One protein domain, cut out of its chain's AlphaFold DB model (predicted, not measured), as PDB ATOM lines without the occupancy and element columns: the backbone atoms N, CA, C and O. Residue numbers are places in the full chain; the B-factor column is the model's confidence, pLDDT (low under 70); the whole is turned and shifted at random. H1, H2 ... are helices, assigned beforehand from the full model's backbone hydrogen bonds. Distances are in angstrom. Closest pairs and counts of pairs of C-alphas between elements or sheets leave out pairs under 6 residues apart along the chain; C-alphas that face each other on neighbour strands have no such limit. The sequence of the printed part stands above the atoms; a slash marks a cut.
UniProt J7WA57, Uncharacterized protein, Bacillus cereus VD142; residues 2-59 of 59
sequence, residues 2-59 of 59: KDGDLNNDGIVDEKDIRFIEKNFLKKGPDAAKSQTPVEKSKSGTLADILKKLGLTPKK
ATOM      1  N   LYS A   2      43.130  62.373  -5.027       83.75
ATOM      2  CA  LYS A   2      44.582  62.576  -4.997       83.75
ATOM      3  C   LYS A   2      45.173  61.832  -6.188       83.75
ATOM      4  O   LYS A   2      44.741  60.720  -6.476       83.75
ATOM      5  N   ASP A   3      46.134  62.432  -6.878       90.25
ATOM      6  CA  ASP A   3      46.813  61.738  -7.968       90.25
ATOM      7  C   ASP A   3      47.482  60.468  -7.422       90.25
ATOM      8  O   ASP A   3      48.247  60.526  -6.459       90.25
ATOM      9  N   GLY A   4      47.152  59.319  -8.013       89.44
ATOM     10  CA  GLY A   4      47.654  58.010  -7.586       89.44
ATOM     11  C   GLY A   4      46.791  57.254  -6.570       89.44
ATOM     12  O   GLY A   4      47.068  56.080  -6.362       89.44
ATOM     13  N   ASP A   5      45.742  57.868  -6.010       94.50
ATOM     14  CA  ASP A   5      44.723  57.188  -5.187       94.50
ATOM     15  C   ASP A   5      43.712  56.497  -6.117       94.50
ATOM     16  O   ASP A   5      42.697  57.064  -6.530       94.50
ATOM     17  N   LEU A   6      44.064  55.291  -6.556       93.56
ATOM     18  CA  LEU A   6      43.341  54.542  -7.583       93.56
ATOM     19  C   LEU A   6      42.149  53.782  -7.010       93.56
ATOM     20  O   LEU A   6      41.199  53.489  -7.743       93.56
ATOM     21  N   ASN A   7      42.200  53.441  -5.723       93.81
ATOM     22  CA  ASN A   7      41.113  52.751  -5.037       93.81
ATOM     23  C   ASN A   7      40.127  53.716  -4.336       93.81
ATOM     24  O   ASN A   7      39.079  53.256  -3.878       93.81
ATOM     25  N   ASN A   8      40.407  55.026  -4.338       93.81
ATOM     26  CA  ASN A   8      39.623  56.099  -3.720       93.81
ATOM     27  C   ASN A   8      39.442  55.947  -2.197       93.81
ATOM     28  O   ASN A   8      38.383  56.302  -1.668       93.81
ATOM     29  N   ASP A   9      40.446  55.425  -1.487       95.25
ATOM     30  CA  ASP A   9      40.440  55.325  -0.019       95.25
ATOM     31  C   ASP A   9      41.018  56.579   0.678       95.25
ATOM     32  O   ASP A   9      40.928  56.714   1.903       95.25
ATOM     33  N   GLY A  10      41.541  57.541  -0.094       95.44
ATOM     34  CA  GLY A  10      42.099  58.803   0.391       95.44
ATOM     35  C   GLY A  10      43.588  58.748   0.753       95.44
ATOM     36  O   GLY A  10      44.158  59.785   1.139       95.44
ATOM     37  N   ILE A  11      44.226  57.582   0.624       95.31
ATOM     38  CA  ILE A  11      45.626  57.305   0.953       95.31
ATOM     39  C   ILE A  11      46.327  56.801  -0.314       95.31
ATOM     40  O   ILE A  11      45.825  55.925  -0.992       95.31
ATOM     41  N   VAL A  12      47.505  57.351  -0.621       94.62
ATOM     42  CA  VAL A  12      48.343  56.832  -1.713       94.62
ATOM     43  C   VAL A  12      49.342  55.844  -1.112       94.62
ATOM     44  O   VAL A  12      50.283  56.270  -0.435       94.62
ATOM     45  N   ASP A  13      49.119  54.541  -1.295       93.94
ATOM     46  CA  ASP A  13      49.923  53.465  -0.697       93.94
ATOM     47  C   ASP A  13      50.030  52.193  -1.580       93.94
ATOM     48  O   ASP A  13      49.726  52.185  -2.774       93.94
ATOM     49  N   GLU A  14      50.529  51.081  -1.017       93.69
ATOM     50  CA  GLU A  14      50.625  49.800  -1.740       93.69
ATOM     51  C   GLU A  14      49.250  49.314  -2.249       93.69
ATOM     52  O   GLU A  14      49.172  48.620  -3.264       93.69
ATOM     53  N   LYS A  15      48.141  49.659  -1.591       94.00
ATOM     54  CA  LYS A  15      46.808  49.214  -2.007       94.00
ATOM     55  C   LYS A  15      46.434  49.742  -3.389       94.00
ATOM     56  O   LYS A  15      45.729  49.030  -4.105       94.00
ATOM     57  N   ASP A  16      46.940  50.901  -3.804       94.81
ATOM     58  CA  ASP A  16      46.722  51.431  -5.155       94.81
ATOM     59  C   ASP A  16      47.388  50.565  -6.223       94.81
ATOM     60  O   ASP A  16      46.764  50.179  -7.217       94.81
ATOM     61  N   ILE A  17      48.647  50.170  -6.005       93.50
ATOM     62  CA  ILE A  17      49.349  49.307  -6.962       93.50
ATOM     63  C   ILE A  17      48.772  47.884  -6.962       93.50
ATOM     64  O   ILE A  17      48.680  47.257  -8.018       93.50
ATOM     65  N   ARG A  18      48.275  47.391  -5.818       93.44
ATOM     66  CA  ARG A  18      47.536  46.115  -5.758       93.44
ATOM     67  C   ARG A  18      46.179  46.193  -6.446       93.44
ATOM     68  O   ARG A  18      45.731  45.196  -7.015       93.44
ATOM     69  N   PHE A  19      45.531  47.356  -6.442       93.81
ATOM     70  CA  PHE A  19      44.314  47.579  -7.213       93.81
ATOM     71  C   PHE A  19      44.583  47.468  -8.720       93.81
ATOM     72  O   PHE A  19      43.806  46.815  -9.422       93.81
ATOM     73  N   ILE A  20      45.706  48.011  -9.212       92.31
ATOM     74  CA  ILE A  20      46.148  47.798 -10.601       92.31
ATOM     75  C   ILE A  20      46.389  46.312 -10.859       92.31
ATOM     76  O   ILE A  20      45.827  45.769 -11.804       92.31
ATOM     77  N   GLU A  21      47.183  45.644 -10.020       91.56
ATOM     78  CA  GLU A  21      47.541  44.228 -10.183       91.56
ATOM     79  C   GLU A  21      46.301  43.326 -10.272       91.56
ATOM     80  O   GLU A  21      46.177  42.521 -11.193       91.56
ATOM     81  N   LYS A  22      45.312  43.548  -9.398       92.56
ATOM     82  CA  LYS A  22      44.034  42.820  -9.402       92.56
ATOM     83  C   LYS A  22      43.223  43.022 -10.685       92.56
ATOM     84  O   LYS A  22      42.418  42.152 -11.039       92.56
ATOM     85  N   ASN A  23      43.365  44.167 -11.345       92.75
ATOM     86  CA  ASN A  23      42.606  44.528 -12.543       92.75
ATOM     87  C   ASN A  23      43.435  44.458 -13.831       92.75
ATOM     88  O   ASN A  23      42.914  44.723 -14.914       92.75
ATOM     89  N   PHE A  24      44.705  44.071 -13.733       92.19
ATOM     90  CA  PHE A  24      45.607  44.011 -14.866       92.19
ATOM     91  C   PHE A  24      45.088  43.016 -15.908       92.19
ATOM     92  O   PHE A  24      44.651  41.914 -15.579       92.19
ATOM     93  N   LEU A  25      45.084  43.441 -17.174       93.06
ATOM     94  CA  LEU A  25      44.519  42.707 -18.314       93.06
ATOM     95  C   LEU A  25      43.012  42.407 -18.247       93.06
ATOM     96  O   LEU A  25      42.499  41.668 -19.089       93.06
ATOM     97  N   LYS A  26      42.269  43.012 -17.315       91.56
ATOM     98  CA  LYS A  26      40.807  42.936 -17.323       91.56
ATOM     99  C   LYS A  26      40.223  43.992 -18.244       91.56
ATOM    100  O   LYS A  26      40.664  45.137 -18.292       91.56
ATOM    101  N   LYS A  27      39.190  43.587 -18.974       89.50
ATOM    102  CA  LYS A  27      38.423  44.476 -19.833       89.50
ATOM    103  C   LYS A  27      37.290  45.103 -19.028       89.50
ATOM    104  O   LYS A  27      36.488  44.382 -18.439       89.50
ATOM    105  N   GLY A  28      37.243  46.432 -19.001       87.50
ATOM    106  CA  GLY A  28      36.120  47.162 -18.421       87.50
ATOM    107  C   GLY A  28      34.844  46.998 -19.261       87.50
ATOM    108  O   GLY A  28      34.939  46.675 -20.448       87.50
ATOM    109  N   PRO A  29      33.662  47.239 -18.675       89.44
ATOM    110  CA  PRO A  29      32.384  47.141 -19.386       89.44
ATOM    111  C   PRO A  29      32.296  48.098 -20.584       89.44
ATOM    112  O   PRO A  29      31.673  47.763 -21.588       89.44
ATOM    113  N   ASP A  30      32.990  49.236 -20.515       91.38
ATOM    114  CA  ASP A  30      32.962  50.282 -21.546       91.38
ATOM    115  C   ASP A  30      34.000  50.080 -22.660       91.38
ATOM    116  O   ASP A  30      34.056  50.842 -23.626       91.38
ATOM    117  N   ALA A  31      34.859  49.061 -22.553       89.56
ATOM    118  CA  ALA A  31      35.899  48.825 -23.543       89.56
ATOM    119  C   ALA A  31      35.315  48.205 -24.823       89.56
ATOM    120  O   ALA A  31      34.669  47.152 -24.801       89.56
ATOM    121  N   ALA A  32      35.615  48.812 -25.975       91.88
ATOM    122  CA  ALA A  32      35.135  48.341 -27.273       91.88
ATOM    123  C   ALA A  32      35.586  46.898 -27.544       91.88
ATOM    124  O   ALA A  32      36.698  46.516 -27.179       91.88
ATOM    125  N   LYS A  33      34.777  46.076 -28.230       85.19
ATOM    126  CA  LYS A  33      35.091  44.651 -28.497       85.19
ATOM    127  C   LYS A  33      36.476  44.429 -29.121       85.19
ATOM    128  O   LYS A  33      37.138  43.474 -28.738       85.19
ATOM    129  N   SER A  34      36.927  45.339 -29.982       89.44
ATOM    130  CA  SER A  34      38.239  45.308 -30.645       89.44
ATOM    131  C   SER A  34      39.429  45.625 -29.734       89.44
ATOM    132  O   SER A  34      40.564  45.305 -30.079       89.44
ATOM    133  N   GLN A  35      39.206  46.245 -28.574       89.88
ATOM    134  CA  GLN A  35      40.275  46.538 -27.628       89.88
ATOM    135  C   GLN A  35      40.656  45.274 -26.863       89.88
ATOM    136  O   GLN A  35      39.825  44.667 -26.176       89.88
ATOM    137  N   THR A  36      41.931  44.913 -26.979       89.06
ATOM    138  CA  THR A  36      42.551  43.808 -26.254       89.06
ATOM    139  C   THR A  36      43.639  44.394 -25.361       89.06
ATOM    140  O   THR A  36      44.480  45.144 -25.864       89.06
ATOM    141  N   PRO A  37      43.620  44.122 -24.050       91.62
ATOM    142  CA  PRO A  37      44.673  44.591 -23.168       91.62
ATOM    143  C   PRO A  37      45.991  43.883 -23.499       91.62
ATOM    144  O   PRO A  37      46.004  42.716 -23.886       91.62
ATOM    145  N   VAL A  38      47.100  44.600 -23.348       91.31
ATOM    146  CA  VAL A  38      48.447  44.095 -23.635       91.31
ATOM    147  C   VAL A  38      49.274  44.045 -22.358       91.31
ATOM    148  O   VAL A  38      49.252  44.976 -21.558       91.31
ATOM    149  N   GLU A  39      50.012  42.953 -22.170       91.12
ATOM    150  CA  GLU A  39      50.838  42.727 -20.976       91.12
ATOM    151  C   GLU A  39      52.080  43.622 -20.940       91.12
ATOM    152  O   GLU A  39      52.534  44.064 -19.883       91.12
ATOM    153  N   LYS A  40      52.626  43.912 -22.118       93.44
ATOM    154  CA  LYS A  40      53.843  44.693 -22.274       93.44
ATOM    155  C   LYS A  40      53.557  45.936 -23.091       93.44
ATOM    156  O   LYS A  40      53.055  45.868 -24.212       93.44
ATOM    157  N   SER A  41      53.944  47.071 -22.533       87.50
ATOM    158  CA  SER A  41      53.998  48.343 -23.242       87.50
ATOM    159  C   SER A  41      55.435  48.648 -23.680       87.50
ATOM    160  O   SER A  41      56.379  47.937 -23.323       87.50
ATOM    161  N   LYS A  42      55.633  49.745 -24.421       84.50
ATOM    162  CA  LYS A  42      56.981  50.233 -24.770       84.50
ATOM    163  C   LYS A  42      57.834  50.548 -23.532       84.50
ATOM    164  O   LYS A  42      59.052  50.451 -23.607       84.50
ATOM    165  N   SER A  43      57.205  50.906 -22.413       83.44
ATOM    166  CA  SER A  43      57.860  51.257 -21.147       83.44
ATOM    167  C   SER A  43      58.083  50.065 -20.206       83.44
ATOM    168  O   SER A  43      58.662  50.251 -19.135       83.44
ATOM    169  N   GLY A  44      57.679  48.852 -20.603       91.06
ATOM    170  CA  GLY A  44      57.871  47.617 -19.838       91.06
ATOM    171  C   GLY A  44      56.564  46.935 -19.434       91.06
ATOM    172  O   GLY A  44      55.504  47.171 -20.026       91.06
ATOM    173  N   THR A  45      56.674  46.054 -18.445       93.50
ATOM    174  CA  THR A  45      55.589  45.249 -17.865       93.50
ATOM    175  C   THR A  45      55.180  45.776 -16.488       93.50
ATOM    176  O   THR A  45      55.918  46.531 -15.851       93.50
ATOM    177  N   LEU A  46      54.027  45.330 -15.976       92.38
ATOM    178  CA  LEU A  46      53.648  45.599 -14.585       92.38
ATOM    179  C   LEU A  46      54.696  45.057 -13.595       92.38
ATOM    180  O   LEU A  46      55.004  45.715 -12.604       92.38
ATOM    181  N   ALA A  47      55.308  43.907 -13.891       92.12
ATOM    182  CA  ALA A  47      56.367  43.331 -13.065       92.12
ATOM    183  C   ALA A  47      57.607  44.240 -12.974       92.12
ATOM    184  O   ALA A  47      58.198  44.359 -11.901       92.12
ATOM    185  N   ASP A  48      57.971  44.933 -14.060       93.25
ATOM    186  CA  ASP A  48      59.074  45.903 -14.049       93.25
ATOM    187  C   ASP A  48      58.772  47.095 -13.129       93.25
ATOM    188  O   ASP A  48      59.664  47.597 -12.445       93.25
ATOM    189  N   ILE A  49      57.511  47.537 -13.095       91.50
ATOM    190  CA  ILE A  49      57.050  48.614 -12.210       91.50
ATOM    191  C   ILE A  49      57.095  48.148 -10.752       91.50
ATOM    192  O   ILE A  49      57.695  48.825  -9.921       91.50
ATOM    193  N   LEU A  50      56.543  46.969 -10.448       92.69
ATOM    194  CA  LEU A  50      56.573  46.392  -9.100       92.69
ATOM    195  C   LEU A  50      58.009  46.249  -8.585       92.69
ATOM    196  O   LEU A  50      58.317  46.694  -7.481       92.69
ATOM    197  N   LYS A  51      58.920  45.745  -9.425       93.12
ATOM    198  CA  LYS A  51      60.339  45.613  -9.082       93.12
ATOM    199  C   LYS A  51      60.988  46.957  -8.749       93.12
ATOM    200  O   LYS A  51      61.759  47.031  -7.795       93.12
ATOM    201  N   LYS A  52      60.678  48.023  -9.498       92.31
ATOM    202  CA  LYS A  52      61.174  49.384  -9.212       92.31
ATOM    203  C   LYS A  52      60.661  49.933  -7.880       92.31
ATOM    204  O   LYS A  52      61.354  50.725  -7.256       92.31
ATOM    205  N   LEU A  53      59.480  49.494  -7.451       90.12
ATOM    206  CA  LEU A  53      58.886  49.843  -6.160       90.12
ATOM    207  C   LEU A  53      59.364  48.938  -5.010       90.12
ATOM    208  O   LEU A  53      58.904  49.098  -3.885       90.12
ATOM    209  N   GLY A  54      60.261  47.977  -5.267       92.75
ATOM    210  CA  GLY A  54      60.690  46.994  -4.265       92.75
ATOM    211  C   GLY A  54      59.615  45.960  -3.918       92.75
ATOM    212  O   GLY A  54      59.714  45.280  -2.899       92.75
ATOM    213  N   LEU A  55      58.588  45.831  -4.759       89.81
ATOM    214  CA  LEU A  55      57.470  44.919  -4.568       89.81
ATOM    215  C   LEU A  55      57.635  43.672  -5.431       89.81
ATOM    216  O   LEU A  55      58.044  43.726  -6.592       89.81
ATOM    217  N   THR A  56      57.238  42.532  -4.876       87.56
ATOM    218  CA  THR A  56      57.040  41.305  -5.645       87.56
ATOM    219  C   THR A  56      55.574  41.184  -6.079       87.56
ATOM    220  O   THR A  56      54.679  41.590  -5.318       87.56
ATOM    221  N   PRO A  57      55.297  40.606  -7.264       80.06
ATOM    222  CA  PRO A  57      53.939  40.245  -7.660       80.06
ATOM    223  C   PRO A  57      53.289  39.343  -6.603       80.06
ATOM    224  O   PRO A  57      53.925  38.404  -6.117       80.06
ATOM    225  N   LYS A  58      52.047  39.645  -6.223       76.00
ATOM    226  CA  LYS A  58      51.224  38.806  -5.347       76.00
ATOM    227  C   LYS A  58      50.272  38.005  -6.239       76.00
ATOM    228  O   LYS A  58      49.483  38.578  -6.980       76.00
ATOM    229  N   LYS A  59      50.411  36.679  -6.185       60.88
ATOM    230  CA  LYS A  59      49.542  35.727  -6.890       60.88
ATOM    231  C   LYS A  59      48.101  35.795  -6.396       60.88
ATOM    232  O   LYS A  59      47.921  35.976  -5.171       60.88
TER     233      LYS A  59
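AT A GLANCE: This is residues 2 to 59 of the 59 residues of an uncharacterized protein of Bacillus cereus VD142 (UniProt J7WA57). With little regular structure, this is a loose pair of short helices, H1 and H2, side by side and running opposite ways, joined at one end by a long loop from which residues 28 to 34 stick out. Residues 2 to 13 loop over the side of H1 away from H2. The 58 printed residues hold H1, then H2, and no named strand; the class is all helix, with 17 residues in named elements. The whole is only just loose, close to compact, with a radius of gyration of the C-alphas of 12.8 A and spans of 33 by 24 by 22 A.

IN THESE COORDINATES: H1, residues 14 to 23, is 14.5 A long and begins at C-alpha 14 (50.625, 49.800, -1.740). H2, residues 46 to 52, is 10.0 A long and ends at C-alpha 52 (61.174, 49.384, -9.212).

HOW THE PARTS SIT: H1 and H2 are close but not clearly touching; their closest C-alphas, of Glu 21 and Leu 46, are 7.7 A apart. They run opposite ways at a shallow tilt of 19 degrees. Every O i to N i+4 pair in H1 and H2 is within hydrogen-bond range. Residues 40 to 41 pair antiparallel with residues 44 to 45.

THE WHOLE: The C-alphas farthest apart, of Lys 33 and Gly 54, are 35.3 A apart. The 22-residue link is long. The printed part has no cut. Residue 59 alone has pLDDT under 70.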